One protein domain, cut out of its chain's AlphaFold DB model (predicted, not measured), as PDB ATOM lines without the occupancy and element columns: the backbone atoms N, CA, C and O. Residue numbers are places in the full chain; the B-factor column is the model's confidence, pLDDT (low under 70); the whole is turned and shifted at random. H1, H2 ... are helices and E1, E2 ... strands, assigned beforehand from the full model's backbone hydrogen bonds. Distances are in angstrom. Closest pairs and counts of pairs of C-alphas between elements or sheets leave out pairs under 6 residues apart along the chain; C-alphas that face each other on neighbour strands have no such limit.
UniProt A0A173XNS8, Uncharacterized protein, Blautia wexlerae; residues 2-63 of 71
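Overview. This is residues 2 to 63 of the 71 residues of an uncharacterized protein of Blautia wexlerae (UniProt A0A173XNS8). With little regular structure, this elongated domain has a two-stranded hairpin, E1 and E2, at one end, and long links lead from it to two short helices, H1 and H2, towards the other end. The 62 printed residues run H1, E1, E2, H2; these mixed elements hold only 23 residues, and the sheet E1 - E2 is antiparallel. The whole is only just loose, close to extended, with a radius of gyration of the C-alphas of 15.7 A and spans of 47 by 28 by 19 A.

Arrangement. Start at H1, residues 2 to 7; a long link leads to E1, residues 25 to 30. After a tight link, E2, residues 36 to 41, completes the hairpin, antiparallel at 160 degrees. Look for N 27 and O 39, 2.8 A apart, within hydrogen-bond range. H2, residues 57 to 61, is apart from H1 and E1. In both helices every O i to N i+4 pair is within hydrogen-bond range.

Along the chain. Find C-alpha 2 at (-19.616, -40.190, 16.417); H1 runs 8.7 A. E1 spans 16.2 A, E2 16.6 A. H2, 6.3 A, ends at C-alpha 61 (-1.086, -47.296, 27.406).

Size, cuts and confidence. The farthest C-alphas, Pro 32 and Asp 58, are 47.2 A apart. The printed part has no cut, and no printed residue is under 70 in pLDDT.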
ATOM      1  N   ARG A   2     -19.698 -39.632  15.049       95.94
ATOM      2  CA  ARG A   2     -19.616 -40.190  16.417       95.94
ATOM      3  C   ARG A   2     -20.673 -41.260  16.734       95.94
ATOM      4  O   ARG A   2     -20.326 -42.330  17.214       95.94
ATOM      5  N   ALA A   3     -21.941 -41.002  16.398       97.38
ATOM      6  CA  ALA A   3     -23.025 -41.969  16.595       97.38
ATOM      7  C   ALA A   3     -22.776 -43.306  15.868       97.38
ATOM      8  O   ALA A   3     -22.898 -44.356  16.484       97.38
ATOM      9  N   ALA A   4     -22.350 -43.261  14.602       97.81
ATOM     10  CA  ALA A   4     -22.065 -44.458  13.809       97.81
ATOM     11  C   ALA A   4     -20.861 -45.254  14.348       97.81
ATOM     12  O   ALA A   4     -20.875 -46.478  14.334       97.81
ATOM     13  N   ILE A   5     -19.831 -44.565  14.854       97.31
ATOM     14  CA  ILE A   5     -18.660 -45.199  15.488       97.31
ATOM     15  C   ILE A   5     -19.090 -45.950  16.756       97.31
ATOM     16  O   ILE A   5     -18.760 -47.123  16.911       97.31
ATOM     17  N   LYS A   6     -19.912 -45.318  17.608       97.56
ATOM     18  CA  LYS A   6     -20.480 -45.979  18.793       97.56
ATOM     19  C   LYS A   6     -21.363 -47.170  18.440       97.56
ATOM     20  O   LYS A   6     -21.270 -48.201  19.093       97.56
ATOM     21  N   GLU A   7     -22.210 -47.036  17.421       98.25
ATOM     22  CA  GLU A   7     -23.076 -48.123  16.944       98.25
ATOM     23  C   GLU A   7     -22.264 -49.337  16.472       98.25
ATOM     24  O   GLU A   7     -22.637 -50.474  16.746       98.25
ATOM     25  N   ALA A   8     -21.108 -49.104  15.845       98.19
ATOM     26  CA  ALA A   8     -20.173 -50.153  15.451       98.19
ATOM     27  C   ALA A   8     -19.370 -50.759  16.626       98.19
ATOM     28  O   ALA A   8     -18.531 -51.629  16.398       98.19
ATOM     29  N   GLY A   9     -19.593 -50.309  17.866       97.81
ATOM     30  CA  GLY A   9     -18.863 -50.773  19.049       97.81
ATOM     31  C   GLY A   9     -17.435 -50.234  19.156       97.81
ATOM     32  O   GLY A   9     -16.618 -50.815  19.866       97.81
ATOM     33  N   ILE A  10     -17.118 -49.150  18.445       96.50
ATOM     34  CA  ILE A  10     -15.808 -48.497  18.496       96.50
ATOM     35  C   ILE A  10     -15.850 -47.400  19.566       96.50
ATOM     36  O   ILE A  10     -16.779 -46.587  19.601       96.50
ATOM     37  N   ASP A  11     -14.830 -47.369  20.422       94.94
ATOM     38  CA  ASP A  11     -14.658 -46.320  21.424       94.94
ATOM     39  C   ASP A  11     -14.340 -44.967  20.758       94.94
ATOM     40  O   ASP A  11     -13.509 -44.871  19.851       94.94
ATOM     41  N   ASP A  12     -15.021 -43.912  21.195       95.88
ATOM     42  CA  ASP A  12     -14.911 -42.559  20.662       95.88
ATOM     43  C   ASP A  12     -14.201 -41.576  21.605       95.88
ATOM     44  O   ASP A  12     -14.163 -40.380  21.297       95.88
ATOM     45  N   ILE A  13     -13.636 -42.046  22.726       94.50
ATOM     46  CA  ILE A  13     -12.908 -41.209  23.696       94.50
ATOM     47  C   ILE A  13     -11.765 -40.431  23.024       94.50
ATOM     48  O   ILE A  13     -11.557 -39.260  23.330       94.50
ATOM     49  N   GLY A  14     -11.068 -41.039  22.059       94.25
ATOM     50  CA  GLY A  14      -9.994 -40.388  21.297       94.25
ATOM     51  C   GLY A  14     -10.459 -39.480  20.148       94.25
ATOM     52  O   GLY A  14      -9.623 -38.926  19.437       94.25
ATOM     53  N   LEU A  15     -11.769 -39.337  19.906       95.62
ATOM     54  CA  LEU A  15     -12.290 -38.538  18.794       95.62
ATOM     55  C   LEU A  15     -12.392 -37.054  19.179       95.62
ATOM     56  O   LEU A  15     -13.344 -36.640  19.849       95.62
ATOM     57  N   CYS A  16     -11.454 -36.247  18.682       96.12
ATOM     58  CA  CYS A  16     -11.427 -34.791  18.847       96.12
ATOM     59  C   CYS A  16     -12.461 -34.079  17.957       96.12
ATOM     60  O   CYS A  16     -12.967 -34.623  16.973       96.12
ATOM     61  N   THR A  17     -12.814 -32.843  18.310       95.75
ATOM     62  CA  THR A  17     -13.696 -31.981  17.511       95.75
ATOM     63  C   THR A  17     -13.056 -30.608  17.392       95.75
ATOM     64  O   THR A  17     -12.766 -29.981  18.404       95.75
ATOM     65  N   ASP A  18     -12.846 -30.159  16.158       96.44
ATOM     66  CA  ASP A  18     -12.394 -28.803  15.860       96.44
ATOM     67  C   ASP A  18     -13.628 -27.922  15.606       96.44
ATOM     68  O   ASP A  18     -14.474 -28.247  14.773       96.44
ATOM     69  N   GLU A  19     -13.765 -26.826  16.353       95.88
ATOM     70  CA  GLU A  19     -14.908 -25.908  16.233       95.88
ATOM     71  C   GLU A  19     -14.797 -24.957  15.029       95.88
ATOM     72  O   GLU A  19     -15.782 -24.322  14.647       95.88
ATOM     73  N   LYS A  20     -13.602 -24.816  14.446       95.88
ATOM     74  CA  LYS A  20     -13.297 -23.833  13.397       95.88
ATOM     75  C   LYS A  20     -13.105 -24.480  12.034       95.88
ATOM     76  O   LYS A  20     -13.461 -23.873  11.026       95.88
ATOM     77  N   ILE A  21     -12.523 -25.674  11.994       97.31
ATOM     78  CA  ILE A  21     -12.210 -26.382  10.756       97.31
ATOM     79  C   ILE A  21     -13.265 -27.457  10.494       97.31
ATOM     80  O   ILE A  21     -13.587 -28.274  11.352       97.31
ATOM     81  N   HIS A  22     -13.827 -27.462   9.285       96.12
ATOM     82  CA  HIS A  22     -14.903 -28.382   8.929       96.12
ATOM     83  C   HIS A  22     -14.407 -29.829   8.804       96.12
ATOM     84  O   HIS A  22     -13.257 -30.100   8.456       96.12
ATOM     85  N   THR A  23     -15.307 -30.794   9.001       96.56
ATOM     86  CA  THR A  23     -15.025 -32.201   8.688       96.56
ATOM     87  C   THR A  23     -14.705 -32.367   7.201       96.56
ATOM     88  O   THR A  23     -15.376 -31.797   6.339       96.56
ATOM     89  N   THR A  24     -13.681 -33.157   6.902       96.62
ATOM     90  CA  THR A  24     -13.293 -33.512   5.535       96.62
ATOM     91  C   THR A  24     -14.397 -34.253   4.797       96.62
ATOM     92  O   THR A  24     -14.997 -35.184   5.334       96.62
ATOM     93  N   LEU A  25     -14.608 -33.887   3.533       97.06
ATOM     94  CA  LEU A  25     -15.495 -34.613   2.625       97.06
ATOM     95  C   LEU A  25     -14.678 -35.338   1.554       97.06
ATOM     96  O   LEU A  25     -13.721 -34.791   1.002       97.06
ATOM     97  N   ALA A  26     -15.087 -36.566   1.249       95.94
ATOM     98  CA  ALA A  26     -14.611 -37.336   0.110       95.94
ATOM     99  C   ALA A  26     -15.794 -37.597  -0.825       95.94
ATOM    100  O   ALA A  26     -16.831 -38.105  -0.398       95.94
ATOM    101  N   MET A  27     -15.641 -37.234  -2.089       96.69
ATOM    102  CA  MET A  27     -16.597 -37.497  -3.156       96.69
ATOM    103  C   MET A  27     -16.049 -38.654  -3.980       96.69
ATOM    104  O   MET A  27     -14.891 -38.618  -4.395       96.69
ATOM    105  N   VAL A  28     -16.872 -39.680  -4.189       96.56
ATOM    106  CA  VAL A  28     -16.486 -40.883  -4.930       96.56
ATOM    107  C   VAL A  28     -17.329 -40.962  -6.189       96.56
ATOM    108  O   VAL A  28     -18.553 -41.054  -6.109       96.56
ATOM    109  N   HIS A  29     -16.673 -40.939  -7.343       96.69
ATOM    110  CA  HIS A  29     -17.304 -41.224  -8.623       96.69
ATOM    111  C   HIS A  29     -16.956 -42.657  -9.023       96.69
ATOM    112  O   HIS A  29     -15.787 -43.020  -9.068       96.69
ATOM    113  N   THR A  30     -17.973 -43.487  -9.257       97.31
ATOM    114  CA  THR A  30     -17.788 -44.876  -9.705       97.31
ATOM    115  C   THR A  30     -18.138 -44.959 -11.185       97.31
ATOM    116  O   THR A  30     -19.266 -44.640 -11.562       97.31
ATOM    117  N   TYR A  31     -17.178 -45.361 -12.012       97.19
ATOM    118  CA  TYR A  31     -17.349 -45.536 -13.451       97.19
ATOM    119  C   TYR A  31     -18.120 -46.830 -13.775       97.19
ATOM    120  O   TYR A  31     -18.238 -47.713 -12.920       97.19
ATOM    121  N   PRO A  32     -18.659 -46.981 -15.003       97.50
ATOM    122  CA  PRO A  32     -19.419 -48.175 -15.392       97.50
ATOM    123  C   PRO A  32     -18.647 -49.501 -15.313       97.50
ATOM    124  O   PRO A  32     -19.265 -50.552 -15.167       97.50
ATOM    125  N   ASP A  33     -17.319 -49.465 -15.416       97.19
ATOM    126  CA  ASP A  33     -16.425 -50.621 -15.266       97.19
ATOM    127  C   ASP A  33     -16.093 -50.952 -13.798       97.19
ATOM    128  O   ASP A  33     -15.459 -51.970 -13.521       97.19
ATOM    129  N   GLY A  34     -16.575 -50.140 -12.852       95.56
ATOM    130  CA  GLY A  34     -16.353 -50.305 -11.420       95.56
ATOM    131  C   GLY A  34     -15.140 -49.550 -10.876       95.56
ATOM    132  O   GLY A  34     -14.932 -49.566  -9.658       95.56
ATOM    133  N   ASP A  35     -14.374 -48.857 -11.724       97.25
ATOM    134  CA  ASP A  35     -13.274 -48.013 -11.263       97.25
ATOM    135  C   ASP A  35     -13.800 -46.831 -10.443       97.25
ATOM    136  O   ASP A  35     -14.889 -46.301 -10.677       97.25
ATOM    137  N   ARG A  36     -13.026 -46.417  -9.437       97.31
ATOM    138  CA  ARG A  36     -13.411 -45.347  -8.509       97.31
ATOM    139  C   ARG A  36     -12.430 -44.191  -8.589       97.31
ATOM    140  O   ARG A  36     -11.243 -44.378  -8.335       97.31
ATOM    141  N   ASP A  37     -12.951 -43.004  -8.870       97.00
ATOM    142  CA  ASP A  37     -12.242 -41.735  -8.749       97.00
ATOM    143  C   ASP A  37     -12.647 -41.015  -7.459       97.00
ATOM    144  O   ASP A  37     -13.802 -41.079  -7.023       97.00
ATOM    145  N   PHE A  38     -11.684 -40.347  -6.829       96.38
ATOM    146  CA  PHE A  38     -11.838 -39.740  -5.513       96.38
ATOM    147  C   PHE A  38     -11.432 -38.272  -5.557       96.38
ATOM    148  O   PHE A  38     -10.289 -37.932  -5.850       96.38
ATOM    149  N   SER A  39     -12.355 -37.398  -5.166       95.00
ATOM    150  CA  SER A  39     -12.091 -35.976  -4.944       95.00
ATOM    151  C   SER A  39     -12.249 -35.636  -3.465       95.00
ATOM    152  O   SER A  39     -13.152 -36.137  -2.797       95.00
ATOM    153  N   PHE A  40     -11.379 -34.776  -2.937       95.06
ATOM    154  CA  PHE A  40     -11.328 -34.458  -1.510       95.06
ATOM    155  C   PHE A  40     -11.484 -32.960  -1.254       95.06
ATOM    156  O   PHE A  40     -10.765 -32.147  -1.833       95.06
ATOM    157  N   TYR A  41     -12.374 -32.599  -0.329       93.31
ATOM    158  CA  TYR A  41     -12.508 -31.235   0.179       93.31
ATOM    159  C   TYR A  41     -11.899 -31.154   1.582       93.31
ATOM    160  O   TYR A  41     -12.518 -31.570   2.566       93.31
ATOM    161  N   ARG A  42     -10.646 -30.687   1.639       90.38
ATOM    162  CA  ARG A  42      -9.774 -30.728   2.826       90.38
ATOM    163  C   ARG A  42      -8.931 -29.464   3.021       90.38
ATOM    164  O   ARG A  42      -7.822 -29.592   3.509       90.38
ATOM    165  N   ASN A  43      -9.349 -28.269   2.595       86.44
ATOM    166  CA  ASN A  43      -8.432 -27.111   2.571       86.44
ATOM    167  C   ASN A  43      -8.712 -26.024   3.638       86.44
ATOM    168  O   ASN A  43      -9.221 -24.964   3.266       86.44
ATOM    169  N   PRO A  44      -8.325 -26.208   4.922       93.94
ATOM    170  CA  PRO A  44      -7.961 -27.452   5.610       93.94
ATOM    171  C   PRO A  44      -9.208 -28.252   6.039       93.94
ATOM    172  O   PRO A  44     -10.292 -27.693   6.181       93.94
ATOM    173  N   GLY A  45      -9.067 -29.559   6.256       96.88
ATOM    174  CA  GLY A  45     -10.084 -30.391   6.906       96.88
ATOM    175  C   GLY A  45      -9.704 -30.725   8.349       96.88
ATOM    176  O   GLY A  45      -8.522 -30.747   8.681       96.88
ATOM    177  N   ALA A  46     -10.686 -30.994   9.213       97.12
ATOM    178  CA  ALA A  46     -10.462 -31.217  10.648       97.12
ATOM    179  C   ALA A  46      -9.535 -32.413  10.946       97.12
ATOM    180  O   ALA A  46      -8.816 -32.403  11.940       97.12
ATOM    181  N   ASP A  47      -9.498 -33.421  10.069       95.81
ATOM    182  CA  ASP A  47      -8.582 -34.566  10.169       95.81
ATOM    183  C   ASP A  47      -7.104 -34.163  10.061       95.81
ATOM    184  O   ASP A  47      -6.236 -34.866  10.571       95.81
ATOM    185  N   MET A  48      -6.813 -33.021   9.434       96.12
ATOM    186  CA  MET A  48      -5.458 -32.490   9.296       96.12
ATOM    187  C   MET A  48      -5.007 -31.662  10.506       96.12
ATOM    188  O   MET A  48      -3.842 -31.274  10.566       96.12
ATOM    189  N   MET A  49      -5.916 -31.363  11.440       96.69
ATOM    190  CA  MET A  49      -5.669 -30.421  12.538       96.69
ATOM    191  C   MET A  49      -5.269 -31.096  13.851       96.69
ATOM    192  O   MET A  49      -4.829 -30.400  14.767       96.69
ATOM    193  N   LEU A  50      -5.376 -32.428  13.933       96.69
ATOM    194  CA  LEU A  50      -4.985 -33.180  15.122       96.69
ATOM    195  C   LEU A  50      -3.520 -32.900  15.465       96.69
ATOM    196  O   LEU A  50      -2.624 -33.048  14.630       96.69
ATOM    197  N   ASN A  51      -3.269 -32.524  16.712       95.88
ATOM    198  CA  ASN A  51      -1.939 -32.142  17.154       95.88
ATOM    199  C   ASN A  51      -1.490 -32.906  18.407       95.88
ATOM    200  O   ASN A  51      -2.262 -33.585  19.080       95.88
ATOM    201  N   LYS A  52      -0.195 -32.793  18.729       96.00
ATOM    202  CA  LYS A  52       0.446 -33.579  19.795       96.00
ATOM    203  C   LYS A  52      -0.199 -33.397  21.170       96.00
ATOM    204  O   LYS A  52      -0.178 -34.342  21.946       96.00
ATOM    205  N   THR A  53      -0.744 -32.219  21.485       96.00
ATOM    206  CA  THR A  53      -1.341 -31.964  22.807       96.00
ATOM    207  C   THR A  53      -2.722 -32.593  22.967       96.00
ATOM    208  O   THR A  53      -3.226 -32.668  24.079       96.00
ATOM    209  N   GLU A  54      -3.336 -33.037  21.868       95.81
ATOM    210  CA  GLU A  54      -4.640 -33.711  21.859       95.81
ATOM    211  C   GLU A  54      -4.507 -35.239  21.956       95.81
ATOM    212  O   GLU A  54      -5.505 -35.942  22.103       95.81
ATOM    213  N   ILE A  55      -3.281 -35.771  21.894       94.69
ATOM    214  CA  ILE A  55      -3.023 -37.206  22.021       94.69
ATOM    215  C   ILE A  55      -2.995 -37.586  23.503       94.69
ATOM    216  O   ILE A  55      -2.065 -37.237  24.228       94.69
ATOM    217  N   SER A  56      -4.001 -38.340  23.946       94.19
ATOM    218  CA  SER A  56      -4.024 -38.904  25.298       94.19
ATOM    219  C   SER A  56      -3.083 -40.105  25.403       94.19
ATOM    220  O   SER A  56      -3.325 -41.155  24.805       94.19
ATOM    221  N   GLU A  57      -2.018 -39.971  26.195       93.25
ATOM    222  CA  GLU A  57      -1.092 -41.073  26.479       93.25
ATOM    223  C   GLU A  57      -1.760 -42.237  27.216       93.25
ATOM    224  O   GLU A  57      -1.318 -43.375  27.081       93.25
ATOM    225  N   ASP A  58      -2.816 -41.975  27.985       93.12
ATOM    226  CA  ASP A  58      -3.511 -43.019  28.735       93.12
ATOM    227  C   ASP A  58      -4.265 -43.963  27.794       93.12
ATOM    228  O   ASP A  58      -4.157 -45.176  27.950       93.12
ATOM    229  N   ILE A  59      -4.882 -43.427  26.729       92.44
ATOM    230  CA  ILE A  59      -5.472 -44.252  25.661       92.44
ATOM    231  C   ILE A  59      -4.393 -45.145  25.038       92.44
ATOM    232  O   ILE A  59      -4.623 -46.327  24.812       92.44
ATOM    233  N   LEU A  60      -3.191 -44.613  24.788       90.81
ATOM    234  CA  LEU A  60      -2.101 -45.389  24.186       90.81
ATOM    235  C   LEU A  60      -1.597 -46.512  25.106       90.81
ATOM    236  O   LEU A  60      -1.299 -47.601  24.618       90.81
ATOM    237  N   LYS A  61      -1.517 -46.281  26.422       92.19
ATOM    238  CA  LYS A  61      -1.086 -47.296  27.406       92.19
ATOM    239  C   LYS A  61      -2.042 -48.486  27.489       92.19
ATOM    240  O   LYS A  61      -1.605 -49.582  27.823       92.19
ATOM    241  N   GLU A  62      -3.318 -48.274  27.183       90.69
ATOM    242  CA  GLU A  62      -4.355 -49.312  27.177       90.69
ATOM    243  C   GLU A  62      -4.448 -50.068  25.838       90.69
ATOM    244  O   GLU A  62      -5.257 -50.985  25.695       90.69
ATOM    245  N   THR A  63      -3.610 -49.724  24.852       89.12
ATOM    246  CA  THR A  63      -3.586 -50.396  23.546       89.12
ATOM    247  C   THR A  63      -2.511 -51.475  23.473       89.12
ATOM    248  O   THR A  63      -1.384 -51.298  23.935       89.12
TER     249      THR A  63